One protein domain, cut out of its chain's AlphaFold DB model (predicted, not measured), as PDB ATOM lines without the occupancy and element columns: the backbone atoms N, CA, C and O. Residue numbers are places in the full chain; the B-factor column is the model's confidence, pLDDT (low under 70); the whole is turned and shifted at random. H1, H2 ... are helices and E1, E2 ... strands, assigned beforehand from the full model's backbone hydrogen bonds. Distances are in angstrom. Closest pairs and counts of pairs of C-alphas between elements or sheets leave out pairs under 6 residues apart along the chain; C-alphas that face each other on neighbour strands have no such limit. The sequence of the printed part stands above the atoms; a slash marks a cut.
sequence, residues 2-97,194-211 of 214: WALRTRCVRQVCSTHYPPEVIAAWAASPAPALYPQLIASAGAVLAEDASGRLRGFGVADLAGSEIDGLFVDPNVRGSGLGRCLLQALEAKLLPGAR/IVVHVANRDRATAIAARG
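AT A GLANCE: This is residues 2 to 97 and 194 to 211 of the 214 residues of the protein "N-acetyltransferase GCN5" of Xanthomonas translucens pv. phlei (UniProt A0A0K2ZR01). A four-stranded antiparallel sheet has H4 along one face; on the other face, H1 crosses the strands near one end and the short H3 sits near their other end. H2 folds back beside H1 as a helical hairpin, and H5 packs on H3. The printed part has 114 residues, with named elements in the order H1 H2 H3 E1 E2 E3 H4 E4 H5, sheet order E3 E2 E1 E4, and a mixed class of helices and strands. It is compact, with a radius of gyration of the C-alphas of 14.1 A and spans of 39 by 35 by 30 A.

HOW THE PARTS SIT: H1, residues 2 to 11, and H2, residues 19 to 27, form a hairpin and touch at a shallow tilt of 10 degrees, opposite ways, closest at the C-alphas of Thr 6 and Ala 26, 4.9 A. H3, residues 34 to 39, touches H5, residues 201 to 209, closest at the C-alphas of Ala 39 and Arg 201, 5.0 A. E1, 43 to 47, E2, 53 to 60, and E3, 65 to 71, form a meander, each strand the antiparallel neighbour of the one before; N 46 and O 55, and N 58 and O 68, are each 2.8 A apart. E4, 195 to 198, is antiparallel to E1, with N 45 and O 197 2.8 A apart. H4, 80 to 89, is on the face opposite H1 and H3, making three layers, helices on both faces; its height over the sheet is 7.2 A, and the closest C-alphas of H4 and E2 are those of Leu 84 and Gly 57, 6.2 A. In H1 to H5 every O i to N i+4 pair is within hydrogen-bond range.

IN THESE COORDINATES: H1 begins at C-alpha 2 (11.772, -42.534, -37.503) and spans 14.2 A, H4 14.3 A, E2 21.0 A and E3 18.2 A. H5 ends at C-alpha 209 (10.990, -43.847, -24.469).

THE WHOLE: Residues 98 to 193 are not printed, and C-alphas 97 and 194 are 28.8 A apart. Of the links printed whole, none is long. Residues 200 to 211 are under 70 in pLDDT.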
ATOM      1  N   TRP A   2      12.815 -42.810 -36.498       88.75
ATOM      2  CA  TRP A   2      11.772 -42.534 -37.503       88.75
ATOM      3  C   TRP A   2      11.696 -41.057 -37.913       88.75
ATOM      4  O   TRP A   2      11.794 -40.739 -39.098       88.75
ATOM      5  N   ALA A   3      11.730 -40.139 -36.943       91.19
ATOM      6  CA  ALA A   3      11.843 -38.700 -37.208       91.19
ATOM      7  C   ALA A   3      13.076 -38.311 -38.062       91.19
ATOM      8  O   ALA A   3      13.003 -37.418 -38.909       91.19
ATOM      9  N   LEU A   4      14.220 -38.985 -37.869       93.25
ATOM     10  CA  LEU A   4      15.425 -38.767 -38.681       93.25
ATOM     11  C   LEU A   4      15.206 -39.249 -40.121       93.25
ATOM     12  O   LEU A   4      15.456 -38.487 -41.052       93.25
ATOM     13  N   ARG A   5      14.679 -40.463 -40.307       93.88
ATOM     14  CA  ARG A   5      14.329 -40.993 -41.632       93.88
ATOM     15  C   ARG A   5      13.356 -40.071 -42.361       93.88
ATOM     16  O   ARG A   5      13.607 -39.727 -43.510       93.88
ATOM     17  N   THR A   6      12.302 -39.607 -41.697       94.38
ATOM     18  CA  THR A   6      11.314 -38.691 -42.286       94.38
ATOM     19  C   THR A   6      11.945 -37.372 -42.724       94.38
ATOM     20  O   THR A   6      11.658 -36.884 -43.820       94.38
ATOM     21  N   ARG A   7      12.874 -36.818 -41.932       95.38
ATOM     22  CA  ARG A   7      13.650 -35.638 -42.337       95.38
ATOM     23  C   ARG A   7      14.518 -35.915 -43.567       95.38
ATOM     24  O   ARG A   7      14.517 -35.105 -44.489       95.38
ATOM     25  N   CYS A   8      15.219 -37.050 -43.607       95.69
ATOM     26  CA  CYS A   8      16.021 -37.446 -44.767       95.69
ATOM     27  C   CYS A   8      15.163 -37.596 -46.029       95.69
ATOM     28  O   CYS A   8      15.529 -37.057 -47.069       95.69
ATOM     29  N   VAL A   9      14.004 -38.254 -45.938       95.62
ATOM     30  CA  VAL A   9      13.077 -38.398 -47.073       95.62
ATOM     31  C   VAL A   9      12.657 -37.022 -47.599       95.62
ATOM     32  O   VAL A   9      12.796 -36.750 -48.789       95.62
ATOM     33  N   ARG A  10      12.234 -36.109 -46.716       96.38
ATOM     34  CA  ARG A  10      11.776 -34.765 -47.111       96.38
ATOM     35  C   ARG A  10      12.876 -33.875 -47.697       96.38
ATOM     36  O   ARG A  10      12.590 -33.082 -48.586       96.38
ATOM     37  N   GLN A  11      14.106 -33.960 -47.190       95.25
ATOM     38  CA  GLN A  11      15.175 -33.009 -47.537       95.25
ATOM     39  C   GLN A  11      16.183 -33.546 -48.556       95.25
ATOM     40  O   GLN A  11      16.795 -32.771 -49.282       95.25
ATOM     41  N   VAL A  12      16.409 -34.859 -48.577       93.44
ATOM     42  CA  VAL A  12      17.463 -35.481 -49.387       93.44
ATOM     43  C   VAL A  12      16.861 -36.205 -50.575       93.44
ATOM     44  O   VAL A  12      17.292 -35.986 -51.705       93.44
ATOM     45  N   CYS A  13      15.860 -37.050 -50.332       93.56
ATOM     46  CA  CYS A  13      15.238 -37.832 -51.395       93.56
ATOM     47  C   CYS A  13      14.379 -36.963 -52.321       93.56
ATOM     48  O   CYS A  13      14.247 -37.290 -53.493       93.56
ATOM     49  N   SER A  14      13.853 -35.832 -51.847       92.38
ATOM     50  CA  SER A  14      12.959 -34.950 -52.615       92.38
ATOM     51  C   SER A  14      13.522 -34.396 -53.918       92.38
ATOM     52  O   SER A  14      12.763 -34.028 -54.803       92.38
ATOM     53  N   THR A  15      14.841 -34.407 -54.083       91.38
ATOM     54  CA  THR A  15      15.497 -34.031 -55.343       91.38
ATOM     55  C   THR A  15      15.382 -35.098 -56.441       91.38
ATOM     56  O   THR A  15      15.708 -34.814 -57.588       91.38
ATOM     57  N   HIS A  16      14.950 -36.320 -56.108       94.81
ATOM     58  CA  HIS A  16      14.930 -37.479 -57.014       94.81
ATOM     59  C   HIS A  16      13.552 -38.143 -57.146       94.81
ATOM     60  O   HIS A  16      13.416 -39.117 -57.886       94.81
ATOM     61  N   TYR A  17      12.538 -37.662 -56.424       95.69
ATOM     62  CA  TYR A  17      11.196 -38.242 -56.440       95.69
ATOM     63  C   TYR A  17      10.132 -37.149 -56.535       95.69
ATOM     64  O   TYR A  17      10.329 -36.070 -55.971       95.69
ATOM     65  N   PRO A  18       8.988 -37.438 -57.179       95.50
ATOM     66  CA  PRO A  18       7.859 -36.521 -57.202       95.50
ATOM     67  C   PRO A  18       7.377 -36.133 -55.790       95.50
ATOM     68  O   PRO A  18       7.438 -36.971 -54.875       95.50
ATOM     69  N   PRO A  19       6.879 -34.898 -55.585       95.62
ATOM     70  CA  PRO A  19       6.436 -34.419 -54.275       95.62
ATOM     71  C   PRO A  19       5.397 -35.317 -53.590       95.62
ATOM     72  O   PRO A  19       5.466 -35.517 -52.378       95.62
ATOM     73  N   GLU A  20       4.471 -35.903 -54.345       94.06
ATOM     74  CA  GLU A  20       3.434 -36.811 -53.848       94.06
ATOM     75  C   GLU A  20       4.015 -38.132 -53.324       94.06
ATOM     76  O   GLU A  20       3.598 -38.624 -52.272       94.06
ATOM     77  N   VAL A  21       5.050 -38.659 -53.988       94.69
ATOM     78  CA  VAL A  21       5.783 -39.843 -53.521       94.69
ATOM     79  C   VAL A  21       6.524 -39.513 -52.231       94.69
ATOM     80  O   VAL A  21       6.487 -40.299 -51.286       94.69
ATOM     81  N   ILE A  22       7.155 -38.339 -52.147       96.25
ATOM     82  CA  ILE A  22       7.838 -37.879 -50.931       96.25
ATOM     83  C   ILE A  22       6.863 -37.684 -49.776       96.25
ATOM     84  O   ILE A  22       7.173 -38.103 -48.661       96.25
ATOM     85  N   ALA A  23       5.702 -37.075 -50.020       94.44
ATOM     86  CA  ALA A  23       4.686 -36.852 -48.999       94.44
ATOM     87  C   ALA A  23       4.198 -38.185 -48.414       94.44
ATOM     88  O   ALA A  23       4.264 -38.382 -47.197       94.44
ATOM     89  N   ALA A  24       3.810 -39.130 -49.275       94.25
ATOM     90  CA  ALA A  24       3.350 -40.451 -48.856       94.25
ATOM     91  C   ALA A  24       4.468 -41.273 -48.187       94.25
ATOM     92  O   ALA A  24       4.261 -41.907 -47.146       94.25
ATOM     93  N   TRP A  25       5.690 -41.217 -48.727       94.56
ATOM     94  CA  TRP A  25       6.832 -41.915 -48.144       94.56
ATOM     95  C   TRP A  25       7.165 -41.360 -46.762       94.56
ATOM     96  O   TRP A  25       7.271 -42.134 -45.812       94.56
ATOM     97  N   ALA A  26       7.248 -40.038 -46.608       94.00
ATOM     98  CA  ALA A  26       7.528 -39.363 -45.342       94.00
ATOM     99  C   ALA A  26       6.445 -39.597 -44.276       94.00
ATOM    100  O   ALA A  26       6.783 -39.667 -43.097       94.00
ATOM    101  N   ALA A  27       5.179 -39.730 -44.683       92.75
ATOM    102  CA  ALA A  27       4.049 -40.008 -43.794       92.75
ATOM    103  C   ALA A  27       3.910 -41.490 -43.406       92.75
ATOM    104  O   ALA A  27       3.098 -41.827 -42.550       92.75
ATOM    105  N   SER A  28       4.686 -42.381 -44.029       90.50
ATOM    106  CA  SER A  28       4.607 -43.811 -43.732       90.50
ATOM    107  C   SER A  28       4.962 -44.087 -42.263       90.50
ATOM    108  O   SER A  28       5.930 -43.498 -41.769       90.50
ATOM    109  N   PRO A  29       4.234 -44.977 -41.567       88.12
ATOM    110  CA  PRO A  29       4.557 -45.353 -40.195       88.12
ATOM    111  C   PRO A  29       5.818 -46.219 -40.145       88.12
ATOM    112  O   PRO A  29       6.188 -46.859 -41.136       88.12
ATOM    113  N   ALA A  30       6.471 -46.250 -38.982       83.69
ATOM    114  CA  ALA A  30       7.573 -47.169 -38.737       83.69
ATOM    115  C   ALA A  30       7.077 -48.618 -38.910       83.69
ATOM    116  O   ALA A  30       6.047 -48.969 -38.327       83.69
ATOM    117  N   PRO A  31       7.765 -49.474 -39.689       78.94
ATOM    118  CA  PRO A  31       7.326 -50.851 -39.854       78.94
ATOM    119  C   PRO A  31       7.367 -51.598 -38.519       78.94
ATOM    120  O   PRO A  31       8.341 -51.496 -37.771       78.94
ATOM    121  N   ALA A  32       6.341 -52.409 -38.252       78.94
ATOM    122  CA  ALA A  32       6.211 -53.178 -37.011       78.94
ATOM    123  C   ALA A  32       7.379 -54.153 -36.757       78.94
ATOM    124  O   ALA A  32       7.596 -54.578 -35.625       78.94
ATOM    125  N   LEU A  33       8.149 -54.482 -37.800       73.25
ATOM    126  CA  LEU A  33       9.310 -55.367 -37.735       73.25
ATOM    127  C   LEU A  33      10.573 -54.678 -37.181       73.25
ATOM    128  O   LEU A  33      11.464 -55.351 -36.669       73.25
ATOM    129  N   TYR A  34      10.661 -53.343 -37.214       72.50
ATOM    130  CA  TYR A  34      11.868 -52.617 -36.787       72.50
ATOM    131  C   TYR A  34      12.283 -52.901 -35.337       72.50
ATOM    132  O   TYR A  34      13.471 -53.127 -35.113       72.50
ATOM    133  N   PRO A  35      11.374 -52.953 -34.344       74.62
ATOM    134  CA  PRO A  35      11.733 -53.372 -32.990       74.62
ATOM    135  C   PRO A  35      12.407 -54.749 -32.938       74.62
ATOM    136  O   PRO A  35      13.338 -54.938 -32.158       74.62
ATOM    137  N   GLN A  36      11.984 -55.692 -33.785       73.62
ATOM    138  CA  GLN A  36      12.564 -57.036 -33.855       73.62
ATOM    139  C   GLN A  36      13.928 -57.031 -34.561       73.62
ATOM    140  O   GLN A  36      14.866 -57.654 -34.067       73.62
ATOM    141  N   LEU A  37      14.080 -56.280 -35.657       70.75
ATOM    142  CA  LEU A  37      15.373 -56.093 -36.338       70.75
ATOM    143  C   LEU A  37      16.400 -55.418 -35.424       70.75
ATOM    144  O   LEU A  37      17.568 -55.790 -35.383       70.75
ATOM    145  N   ILE A  38      15.955 -54.452 -34.622       74.38
ATOM    146  CA  ILE A  38      16.805 -53.819 -33.619       74.38
ATOM    147  C   ILE A  38      17.157 -54.818 -32.504       74.38
ATOM    148  O   ILE A  38      18.320 -54.911 -32.115       74.38
ATOM    149  N   ALA A  39      16.184 -55.587 -32.005       72.25
ATOM    150  CA  ALA A  39      16.413 -56.583 -30.957       72.25
ATOM    151  C   ALA A  39      17.328 -57.738 -31.405       72.25
ATOM    152  O   ALA A  39      18.057 -58.283 -30.582       72.25
ATOM    153  N   SER A  40      17.332 -58.075 -32.696       73.19
ATOM    154  CA  SER A  40      18.219 -59.078 -33.309       73.19
ATOM    155  C   SER A  40      19.587 -58.515 -33.719       73.19
ATOM    156  O   SER A  40      20.335 -59.159 -34.448       73.19
ATOM    157  N   ALA A  41      19.940 -57.316 -33.240       75.88
ATOM    158  CA  ALA A  41      21.189 -56.624 -33.553       75.88
ATOM    159  C   ALA A  41      21.394 -56.317 -35.052       75.88
ATOM    160  O   ALA A  41      22.518 -56.013 -35.460       75.88
ATOM    161  N   GLY A  42      20.327 -56.319 -35.856       83.19
ATOM    162  CA  GLY A  42      20.325 -55.906 -37.261       83.19
ATOM    163  C   GLY A  42      20.414 -54.390 -37.465       83.19
ATOM    164  O   GLY A  42      20.453 -53.926 -38.597       83.19
ATOM    165  N   ALA A  43      20.471 -53.593 -36.391       89.75
ATOM    166  CA  ALA A  43      20.564 -52.138 -36.469       89.75
ATOM    167  C   ALA A  43      21.874 -51.572 -35.894       89.75
ATOM    168  O   ALA A  43      22.398 -52.020 -34.868       89.75
ATOM    169  N   VAL A  44      22.371 -50.520 -36.543       91.44
ATOM    170  CA  VAL A  44      23.528 -49.722 -36.115       91.44
ATOM    171  C   VAL A  44      23.095 -48.266 -35.991       91.44
ATOM    172  O   VAL A  44      22.400 -47.742 -36.860       91.44
ATOM    173  N   LEU A  45      23.515 -47.604 -34.918       92.00
ATOM    174  CA  LEU A  45      23.188 -46.215 -34.614       92.00
ATOM    175  C   LEU A  45      24.455 -45.376 -34.568       92.00
ATOM    176  O   LEU A  45      25.518 -45.844 -34.165       92.00
ATOM    177  N   ALA A  46      24.325 -44.117 -34.955       92.12
ATOM    178  CA  ALA A  46      25.366 -43.120 -34.830       92.12
ATOM    179  C   ALA A  46      24.837 -41.933 -34.035       92.12
ATOM    180  O   ALA A  46      23.909 -41.253 -34.483       92.12
ATOM    181  N   GLU A  47      25.438 -41.668 -32.882       90.88
ATOM    182  CA  GLU A  47      25.058 -40.568 -31.995       90.88
ATOM    183  C   GLU A  47      26.234 -39.614 -31.809       90.88
ATOM    184  O   GLU A  47      27.388 -40.040 -31.800       90.88
ATOM    185  N   ASP A  48      25.961 -38.317 -31.691       87.81
ATOM    186  CA  ASP A  48      26.989 -37.371 -31.255       87.81
ATOM    187  C   ASP A  48      27.172 -37.409 -29.728       87.81
ATOM    188  O   ASP A  48      26.443 -38.097 -29.011       87.81
ATOM    189  N   ALA A  49      28.142 -36.647 -29.219       84.06
ATOM    190  CA  ALA A  49      28.447 -36.578 -27.788       84.06
ATOM    191  C   ALA A  49      27.257 -36.145 -26.905       84.06
ATOM    192  O   ALA A  49      27.274 -36.397 -25.704       84.06
ATOM    193  N   SER A  50      26.221 -35.518 -27.479       85.69
ATOM    194  CA  SER A  50      24.996 -35.147 -26.755       85.69
ATOM    195  C   SER A  50      23.956 -36.276 -26.694       85.69
ATOM    196  O   SER A  50      22.880 -36.098 -26.128       85.69
ATOM    197  N   GLY A  51      24.249 -37.439 -27.292       83.19
ATOM    198  CA  GLY A  51      23.300 -38.541 -27.446       83.19
ATOM    199  C   GLY A  51      22.259 -38.284 -28.537       83.19
ATOM    200  O   GLY A  51      21.206 -38.927 -28.559       83.19
ATOM    201  N   ARG A  52      22.501 -37.326 -29.443       87.94
ATOM    202  CA  ARG A  52      21.590 -37.046 -30.554       87.94
ATOM    203  C   ARG A  52      21.895 -37.976 -31.718       87.94
ATOM    204  O   ARG A  52      23.006 -37.989 -32.241       87.94
ATOM    205  N   LEU A  53      20.871 -38.679 -32.196       90.62
ATOM    206  CA  LEU A  53      20.973 -39.558 -33.357       90.62
ATOM    207  C   LEU A  53      21.286 -38.766 -34.638       90.62
ATOM    208  O   LEU A  53      20.478 -37.957 -35.110       90.62
ATOM    209  N   ARG A  54      22.461 -39.027 -35.216       94.31
ATOM    210  CA  ARG A  54      22.972 -38.423 -36.459       94.31
ATOM    211  C   ARG A  54      22.913 -39.369 -37.651       94.31
ATOM    212  O   ARG A  54      23.005 -38.923 -38.789       94.31
ATOM    213  N   GLY A  55      22.719 -40.657 -37.417       95.00
ATOM    214  CA  GLY A  55      22.538 -41.631 -38.479       95.00
ATOM    215  C   GLY A  55      22.127 -42.983 -37.929       95.00
ATOM    216  O   GLY A  55      22.316 -43.259 -36.746       95.00
ATOM    217  N   PHE A  56      21.549 -43.816 -38.778       94.88
ATOM    218  CA  PHE A  56      21.326 -45.216 -38.461       94.88
ATOM    219  C   PHE A  56      21.299 -46.060 -39.729       94.88
ATOM    220  O   PHE A  56      21.049 -45.553 -40.827       94.88
ATOM    221  N   GLY A  57      21.523 -47.350 -39.545       94.12
ATOM    222  CA  GLY A  57      21.389 -48.371 -40.564       94.12
ATOM    223  C   GLY A  57      20.635 -49.580 -40.019       94.12
ATOM    224  O   GLY A  57      20.700 -49.843 -38.817       94.12
ATOM    225  N   VAL A  58      19.911 -50.285 -40.885       92.19
ATOM    226  CA  VAL A  58      19.190 -51.527 -40.582       92.19
ATOM    227  C   VAL A  58      19.472 -52.537 -41.690       92.19
ATOM    228  O   VAL A  58      19.531 -52.155 -42.860       92.19
ATOM    229  N   ALA A  59      19.662 -53.793 -41.304       91.75
ATOM    230  CA  ALA A  59      19.884 -54.923 -42.188       91.75
ATOM    231  C   ALA A  59      19.060 -56.135 -41.735       91.75
ATOM    232  O   ALA A  59      18.965 -56.402 -40.530       91.75
ATOM    233  N   ASP A  60      18.545 -56.891 -42.700       89.81
ATOM    234  CA  ASP A  60      18.093 -58.261 -42.490       89.81
ATOM    235  C   ASP A  60      19.309 -59.194 -42.559       89.81
ATOM    236  O   ASP A  60      19.877 -59.466 -43.623       89.81
ATOM    237  N   LEU A  61      19.725 -59.683 -41.390       89.62
ATOM    238  CA  LEU A  61      20.891 -60.555 -41.264       89.62
ATOM    239  C   LEU A  61      20.661 -61.940 -41.879       89.62
ATOM    240  O   LEU A  61      21.618 -62.549 -42.356       89.62
ATOM    241  N   ALA A  62      19.419 -62.437 -41.876       87.62
ATOM    242  CA  ALA A  62      19.090 -63.741 -42.445       87.62
ATOM    243  C   ALA A  62      19.046 -63.668 -43.977       87.62
ATOM    244  O   ALA A  62      19.604 -64.533 -44.654       87.62
ATOM    245  N   GLY A  63      18.441 -62.605 -44.513       90.12
ATOM    246  CA  GLY A  63      18.382 -62.334 -45.948       90.12
ATOM    247  C   GLY A  63      19.700 -61.854 -46.558       90.12
ATOM    248  O   GLY A  63      19.894 -61.999 -47.757       90.12
ATOM    249  N   SER A  64      20.648 -61.341 -45.764       93.69
ATOM    250  CA  SER A  64      21.812 -60.593 -46.276       93.69
ATOM    251  C   SER A  64      21.417 -59.328 -47.053       93.69
ATOM    252  O   SER A  64      22.027 -58.992 -48.074       93.69
ATOM    253  N   GLU A  65      20.409 -58.614 -46.548       93.56
ATOM    254  CA  GLU A  65      19.884 -57.383 -47.144       93.56
ATOM    255  C   GLU A  65      20.197 -56.156 -46.279       93.56
ATOM    256  O   GLU A  65      20.046 -56.176 -45.057       93.56
ATOM    257  N   ILE A  66      20.619 -55.057 -46.912       94.69
ATOM    258  CA  ILE A  66      20.657 -53.737 -46.269       94.69
ATOM    259  C   ILE A  66      19.320 -53.031 -46.530       94.69
ATOM    260  O   ILE A  66      19.137 -52.408 -47.578       94.69
ATOM    261  N   ASP A  67      18.415 -53.084 -45.553       90.75
ATOM    262  CA  ASP A  67      17.050 -52.542 -45.655       90.75
ATOM    263  C   ASP A  67      17.005 -51.013 -45.715       90.75
ATOM    264  O   ASP A  67      16.157 -50.407 -46.376       90.75
ATOM    265  N   GLY A  68      17.889 -50.343 -44.973       91.50
ATOM    266  CA  GLY A  68      17.836 -48.890 -44.890       91.50
ATOM    267  C   GLY A  68      19.042 -48.266 -44.223       91.50
ATOM    268  O   GLY A  68      19.518 -48.729 -43.192       91.50
ATOM    269  N   LEU A  69      19.495 -47.150 -44.786       95.81
ATOM    270  CA  LEU A  69      20.630 -46.385 -44.292       95.81
ATOM    271  C   LEU A  69      20.321 -44.890 -44.393       95.81
ATOM    272  O   LEU A  69      20.156 -44.350 -45.487       95.81
ATOM    273  N   PHE A  70      20.249 -44.210 -43.250       96.06
ATOM    274  CA  PHE A  70      19.875 -42.800 -43.175       96.06
ATOM    275  C   PHE A  70      20.907 -42.009 -42.377       96.06
ATOM    276  O   PHE A  70      21.225 -42.342 -41.237       96.06
ATOM    277  N   VAL A  71      21.388 -40.914 -42.965       96.06
ATOM    278  CA  VAL A  71      22.319 -39.968 -42.337       96.06
ATOM    279  C   VAL A  71      21.662 -38.600 -42.270       96.06
ATOM    280  O   VAL A  71      21.094 -38.137 -43.259       96.06
ATOM    281  N   ASP A  72      21.762 -37.954 -41.112       94.75
ATOM    282  CA  ASP A  72      21.256 -36.609 -40.873       94.75
ATOM    283  C   ASP A  72      21.784 -35.628 -41.938       94.75
ATOM    284  O   ASP A  72      23.004 -35.526 -42.106       94.75
ATOM    285  N   PRO A  73      20.898 -34.889 -42.641       93.31
ATOM    286  CA  PRO A  73      21.283 -33.956 -43.700       93.31
ATOM    287  C   PRO A  73      22.396 -32.986 -43.300       93.31
ATOM    288  O   PRO A  73      23.277 -32.702 -44.108       93.31
ATOM    289  N   ASN A  74      22.416 -32.568 -42.031       92.69
ATOM    290  CA  ASN A  74      23.385 -31.614 -41.489       92.69
ATOM    291  C   ASN A  74      24.820 -32.159 -41.363       92.69
ATOM    292  O   ASN A  74      25.733 -31.386 -41.092       92.69
ATOM    293  N   VAL A  75      25.031 -33.472 -41.497       91.19
ATOM    294  CA  VAL A  75      26.362 -34.112 -41.423       91.19
ATOM    295  C   VAL A  75      26.647 -34.983 -42.644       91.19
ATOM    296  O   VAL A  75      27.512 -35.862 -42.606       91.19
ATOM    297  N   ARG A  76      25.938 -34.764 -43.755       87.50
ATOM    298  CA  ARG A  76      26.263 -35.424 -45.027       87.50
ATOM    299  C   ARG A  76      27.650 -34.993 -45.510       87.50
ATOM    300  O   ARG A  76      28.125 -33.912 -45.195       87.50
ATOM    301  N   GLY A  77      28.321 -35.881 -46.244       87.00
ATOM    302  CA  GLY A  77      29.697 -35.656 -46.707       87.00
ATOM    303  C   GLY A  77      30.781 -35.872 -45.642       87.00
ATOM    304  O   GLY A  77      31.951 -35.908 -45.990       87.00
ATOM    305  N   SER A  78      30.420 -36.113 -44.376       89.62
ATOM    306  CA  SER A  78      31.378 -36.386 -43.286       89.62
ATOM    307  C   SER A  78      32.015 -37.783 -43.313       89.62
ATOM    308  O   SER A  78      32.874 -38.086 -42.495       89.62
ATOM    309  N   GLY A  79      31.553 -38.669 -44.200       93.19
ATOM    310  CA  GLY A  79      31.918 -40.089 -44.195       93.19
ATOM    311  C   GLY A  79      31.037 -40.975 -43.304       93.19
ATOM    312  O   GLY A  79      31.141 -42.194 -43.399       93.19
ATOM    313  N   LEU A  80      30.101 -40.414 -42.522       94.00
ATOM    314  CA  LEU A  80      29.265 -41.195 -41.595       94.00
ATOM    315  C   LEU A  80      28.478 -42.337 -42.264       94.00
ATOM    316  O   LEU A  80      28.363 -43.421 -41.700       94.00
ATOM    317  N   GLY A  81      27.969 -42.118 -43.481       95.25
ATOM    318  CA  GLY A  81      27.254 -43.156 -44.232       95.25
ATOM    319  C   GLY A  81      28.128 -44.375 -44.535       95.25
ATOM    320  O   GLY A  81      27.660 -45.501 -44.412       95.25
ATOM    321  N   ARG A  82      29.414 -44.162 -44.848       95.25
ATOM    322  CA  ARG A  82      30.381 -45.251 -45.043       95.25
ATOM    323  C   ARG A  82      30.607 -46.017 -43.743       95.25
ATOM    324  O   ARG A  82      30.562 -47.239 -43.767       95.25
ATOM    325  N   CYS A  83      30.810 -45.317 -42.626       95.19
ATOM    326  CA  CYS A  83      31.035 -45.965 -41.331       95.19
ATOM    327  C   CYS A  83      29.841 -46.834 -40.914       95.19
ATOM    328  O   CYS A  83      30.021 -47.957 -40.456       95.19
ATOM    329  N   LEU A  84      28.618 -46.327 -41.102       96.00
ATOM    330  CA  LEU A  84      27.398 -47.082 -40.826       96.00
ATOM    331  C   LEU A  84      27.258 -48.303 -41.743       96.00
ATOM    332  O   LEU A  84      26.933 -49.380 -41.252       96.00
ATOM    333  N   LEU A  85      27.521 -48.151 -43.047       95.62
ATOM    334  CA  LEU A  85      27.463 -49.268 -43.989       95.62
ATOM    335  C   LEU A  85      28.465 -50.362 -43.611       95.62
ATOM    336  O   LEU A  85      28.068 -51.507 -43.459       95.62
ATOM    337  N   GLN A  86      29.728 -50.008 -43.367       93.75
ATOM    338  CA  GLN A  86      30.761 -50.967 -42.960       93.75
ATOM    339  C   GLN A  86      30.394 -51.699 -41.662       93.75
ATOM    340  O   GLN A  86      30.632 -52.897 -41.533       93.75
ATOM    341  N   ALA A  87      29.782 -50.994 -40.707       92.94
ATOM    342  CA  ALA A  87      29.306 -51.596 -39.469       92.94
ATOM    343  C   ALA A  87      28.131 -52.567 -39.685       92.94
ATOM    344  O   ALA A  87      28.015 -53.536 -38.938       92.94
ATOM    345  N   LEU A  88      27.269 -52.330 -40.681       93.44
ATOM    346  CA  LEU A  88      26.236 -53.291 -41.084       93.44
ATOM    347  C   LEU A  88      26.841 -54.489 -41.821       93.44
ATOM    348  O   LEU A  88      26.527 -55.625 -41.489       93.44
ATOM    349  N   GLU A  89      27.739 -54.254 -42.777       93.06
ATOM    350  CA  GLU A  89      28.401 -55.317 -43.545       93.06
ATOM    351  C   GLU A  89      29.174 -56.275 -42.629       93.06
ATOM    352  O   GLU A  89      29.121 -57.485 -42.824       93.06
ATOM    353  N   ALA A  90      29.815 -55.761 -41.575       91.00
ATOM    354  CA  ALA A  90      30.513 -56.567 -40.571       91.00
ATOM    355  C   ALA A  90      29.589 -57.466 -39.723       91.00
ATOM    356  O   ALA A  90      30.081 -58.348 -39.018       91.00
ATOM    357  N   LYS A  91      28.271 -57.239 -39.752       88.69
ATOM    358  CA  LYS A  91      27.269 -58.080 -39.072       88.69
ATOM    359  C   LYS A  91      26.723 -59.188 -39.961       88.69
ATOM    360  O   LYS A  91      26.140 -60.136 -39.443       88.69
ATOM    361  N   LEU A  92      26.868 -59.043 -41.273       88.81
ATOM    362  CA  LEU A  92      26.443 -60.045 -42.235       88.81
ATOM    363  C   LEU A  92      27.456 -61.188 -42.284       88.81
ATOM    364  O   LEU A  92      28.606 -61.053 -41.862       88.81
ATOM    365  N   LEU A  93      27.011 -62.338 -42.788       86.75
ATOM    366  CA  LEU A  93      27.868 -63.513 -42.895       86.75
ATOM    367  C   LEU A  93      29.105 -63.191 -43.761       86.75
ATOM    368  O   LEU A  93      28.955 -62.661 -44.867       86.75
ATOM    369  N   PRO A  94      30.331 -63.503 -43.300       85.06
ATOM    370  CA  PRO A  94      31.541 -63.254 -44.077       85.06
ATOM    371  C   PRO A  94      31.471 -63.891 -45.470       85.06
ATOM    372  O   PRO A  94      31.182 -65.077 -45.610       85.06
ATOM    373  N   GLY A  95      31.744 -63.097 -46.508       84.69
ATOM    374  CA  GLY A  95      31.689 -63.548 -47.902       84.69
ATOM    375  C   GLY A  95      30.276 -63.692 -48.480       84.69
ATOM    376  O   GLY A  95      30.148 -64.090 -49.639       84.69
ATOM    377  N   ALA A  96      29.226 -63.351 -47.726       88.19
ATOM    378  CA  ALA A  96      27.871 -63.328 -48.254       88.19
ATOM    379  C   ALA A  96      27.716 -62.292 -49.372       88.19
ATOM    380  O   ALA A  96      28.346 -61.229 -49.390       88.19
ATOM    381  N   ARG A  97      26.828 -62.613 -50.314       94.75
ATOM    382  CA  ARG A  97      26.344 -61.666 -51.312       94.75
ATOM    383  C   ARG A  97      25.313 -60.766 -50.644       94.75
ATOM    384  O   ARG A  97      24.204 -61.200 -50.351       94.75
ATOM    385  N   ILE A 194      31.139 -38.299 -33.560       75.88
ATOM    386  CA  ILE A 194      29.976 -39.163 -33.764       75.88
ATOM    387  C   ILE A 194      30.432 -40.596 -33.515       75.88
ATOM    388  O   ILE A 194      31.325 -41.096 -34.200       75.88
ATOM    389  N   VAL A 195      29.816 -41.248 -32.537       79.12
ATOM    390  CA  VAL A 195      30.122 -42.624 -32.155       79.12
ATOM    391  C   VAL A 195      29.119 -43.555 -32.819       79.12
ATOM    392  O   VAL A 195      27.913 -43.455 -32.585       79.12
ATOM    393  N   VAL A 196      29.629 -44.480 -33.631       80.19
ATOM    394  CA  VAL A 196      28.845 -45.559 -34.238       80.19
ATOM    395  C   VAL A 196      28.838 -46.755 -33.295       80.19
ATOM    396  O   VAL A 196      29.892 -47.211 -32.860       80.19
ATOM    397  N   HIS A 197      27.657 -47.264 -32.968       82.69
ATOM    398  CA  HIS A 197      27.497 -48.400 -32.071       82.69
ATOM    399  C   HIS A 197      26.299 -49.267 -32.469       82.69
ATOM    400  O   HIS A 197      25.380 -48.832 -33.163       82.69
ATOM    401  N   VAL A 198      26.302 -50.518 -32.015       75.38
ATOM    402  CA  VAL A 198      25.211 -51.468 -32.260       75.38
ATOM    403  C   VAL A 198      23.997 -51.095 -31.410       75.38
ATOM    404  O   VAL A 198      24.131 -50.836 -30.212       75.38
ATOM    405  N   ALA A 199      22.808 -51.082 -32.016       71.38
ATOM    406  CA  ALA A 199      21.574 -50.967 -31.252       71.38
ATOM    407  C   ALA A 199      21.337 -52.281 -30.490       71.38
ATOM    408  O   ALA A 199      21.262 -53.339 -31.108       71.38
ATOM    409  N   ASN A 200      21.219 -52.223 -29.163       62.69
ATOM    410  CA  ASN A 200      20.749 -53.349 -28.347       62.69
ATOM    411  C   ASN A 200      19.353 -53.035 -27.780       62.69
ATOM    412  O   ASN A 200      18.952 -51.869 -27.742       62.69
ATOM    413  N   ARG A 201      18.629 -54.058 -27.314       58.09
ATOM    414  CA  ARG A 201      17.250 -53.995 -26.803       58.09
ATOM    415  C   ARG A 201      17.035 -52.895 -25.756       58.09
ATOM    416  O   ARG A 201      16.058 -52.155 -25.848       58.09
ATOM    417  N   ASP A 202      17.977 -52.707 -24.836       57.12
ATOM    418  CA  ASP A 202      17.871 -51.686 -23.782       57.12
ATOM    419  C   ASP A 202      17.969 -50.264 -24.343       57.12
ATOM    420  O   ASP A 202      17.206 -49.372 -23.970       57.12
ATOM    421  N   ARG A 203      18.857 -50.050 -25.323       62.81
ATOM    422  CA  ARG A 203      18.984 -48.758 -26.012       62.81
ATOM    423  C   ARG A 203      17.829 -48.508 -26.967       62.81
ATOM    424  O   ARG A 203      17.365 -47.380 -27.050       62.81
ATOM    425  N   ALA A 204      17.329 -49.539 -27.641       56.44
ATOM    426  CA  ALA A 204      16.131 -49.446 -28.469       56.44
ATOM    427  C   ALA A 204      14.936 -48.964 -27.644       56.44
ATOM    428  O   ALA A 204      14.246 -48.028 -28.039       56.44
ATOM    429  N   THR A 205      14.764 -49.543 -26.454       55.66
ATOM    430  CA  THR A 205      13.736 -49.148 -25.485       55.66
ATOM    431  C   THR A 205      13.964 -47.722 -24.980       55.66
ATOM    432  O   THR A 205      13.021 -46.936 -24.941       55.66
ATOM    433  N   ALA A 206      15.206 -47.328 -24.680       58.47
ATOM    434  CA  ALA A 206      15.524 -45.954 -24.278       58.47
ATOM    435  C   ALA A 206      15.263 -44.922 -25.396       58.47
ATOM    436  O   ALA A 206      14.795 -43.815 -25.134       58.47
ATOM    437  N   ILE A 207      15.524 -45.279 -26.653       57.75
ATOM    438  CA  ILE A 207      15.233 -44.450 -27.832       57.75
ATOM    439  C   ILE A 207      13.717 -44.381 -28.073       57.75
ATOM    440  O   ILE A 207      13.208 -43.316 -28.437       57.75
ATOM    441  N   ALA A 208      12.987 -45.476 -27.830       55.28
ATOM    442  CA  ALA A 208      11.523 -45.510 -27.882       55.28
ATOM    443  C   ALA A 208      10.926 -44.573 -26.833       55.28
ATOM    444  O   ALA A 208      10.111 -43.717 -27.164       55.28
ATOM    445  N   ALA A 209      11.411 -44.676 -25.593       51.72
ATOM    446  CA  ALA A 209      10.990 -43.847 -24.469       51.72
ATOM    447  C   ALA A 209      11.277 -42.352 -24.694       51.72
ATOM    448  O   ALA A 209      10.540 -41.500 -24.211       51.72
ATOM    449  N   ARG A 210      12.311 -42.018 -25.479       58.56
ATOM    450  CA  ARG A 210      12.630 -40.639 -25.893       58.56
ATOM    451  C   ARG A 210      11.790 -40.135 -27.078       58.56
ATOM    452  O   ARG A 210      12.102 -39.078 -27.622       58.56
ATOM    453  N   GLY A 211      10.777 -40.885 -27.523       52.72
ATOM    454  CA  GLY A 211       9.901 -40.509 -28.640       52.72
ATOM    455  C   GLY A 211      10.607 -40.486 -29.998       52.72
ATOM    456  O   GLY A 211      10.143 -39.849 -30.936       52.72
TER     457      GLY A 211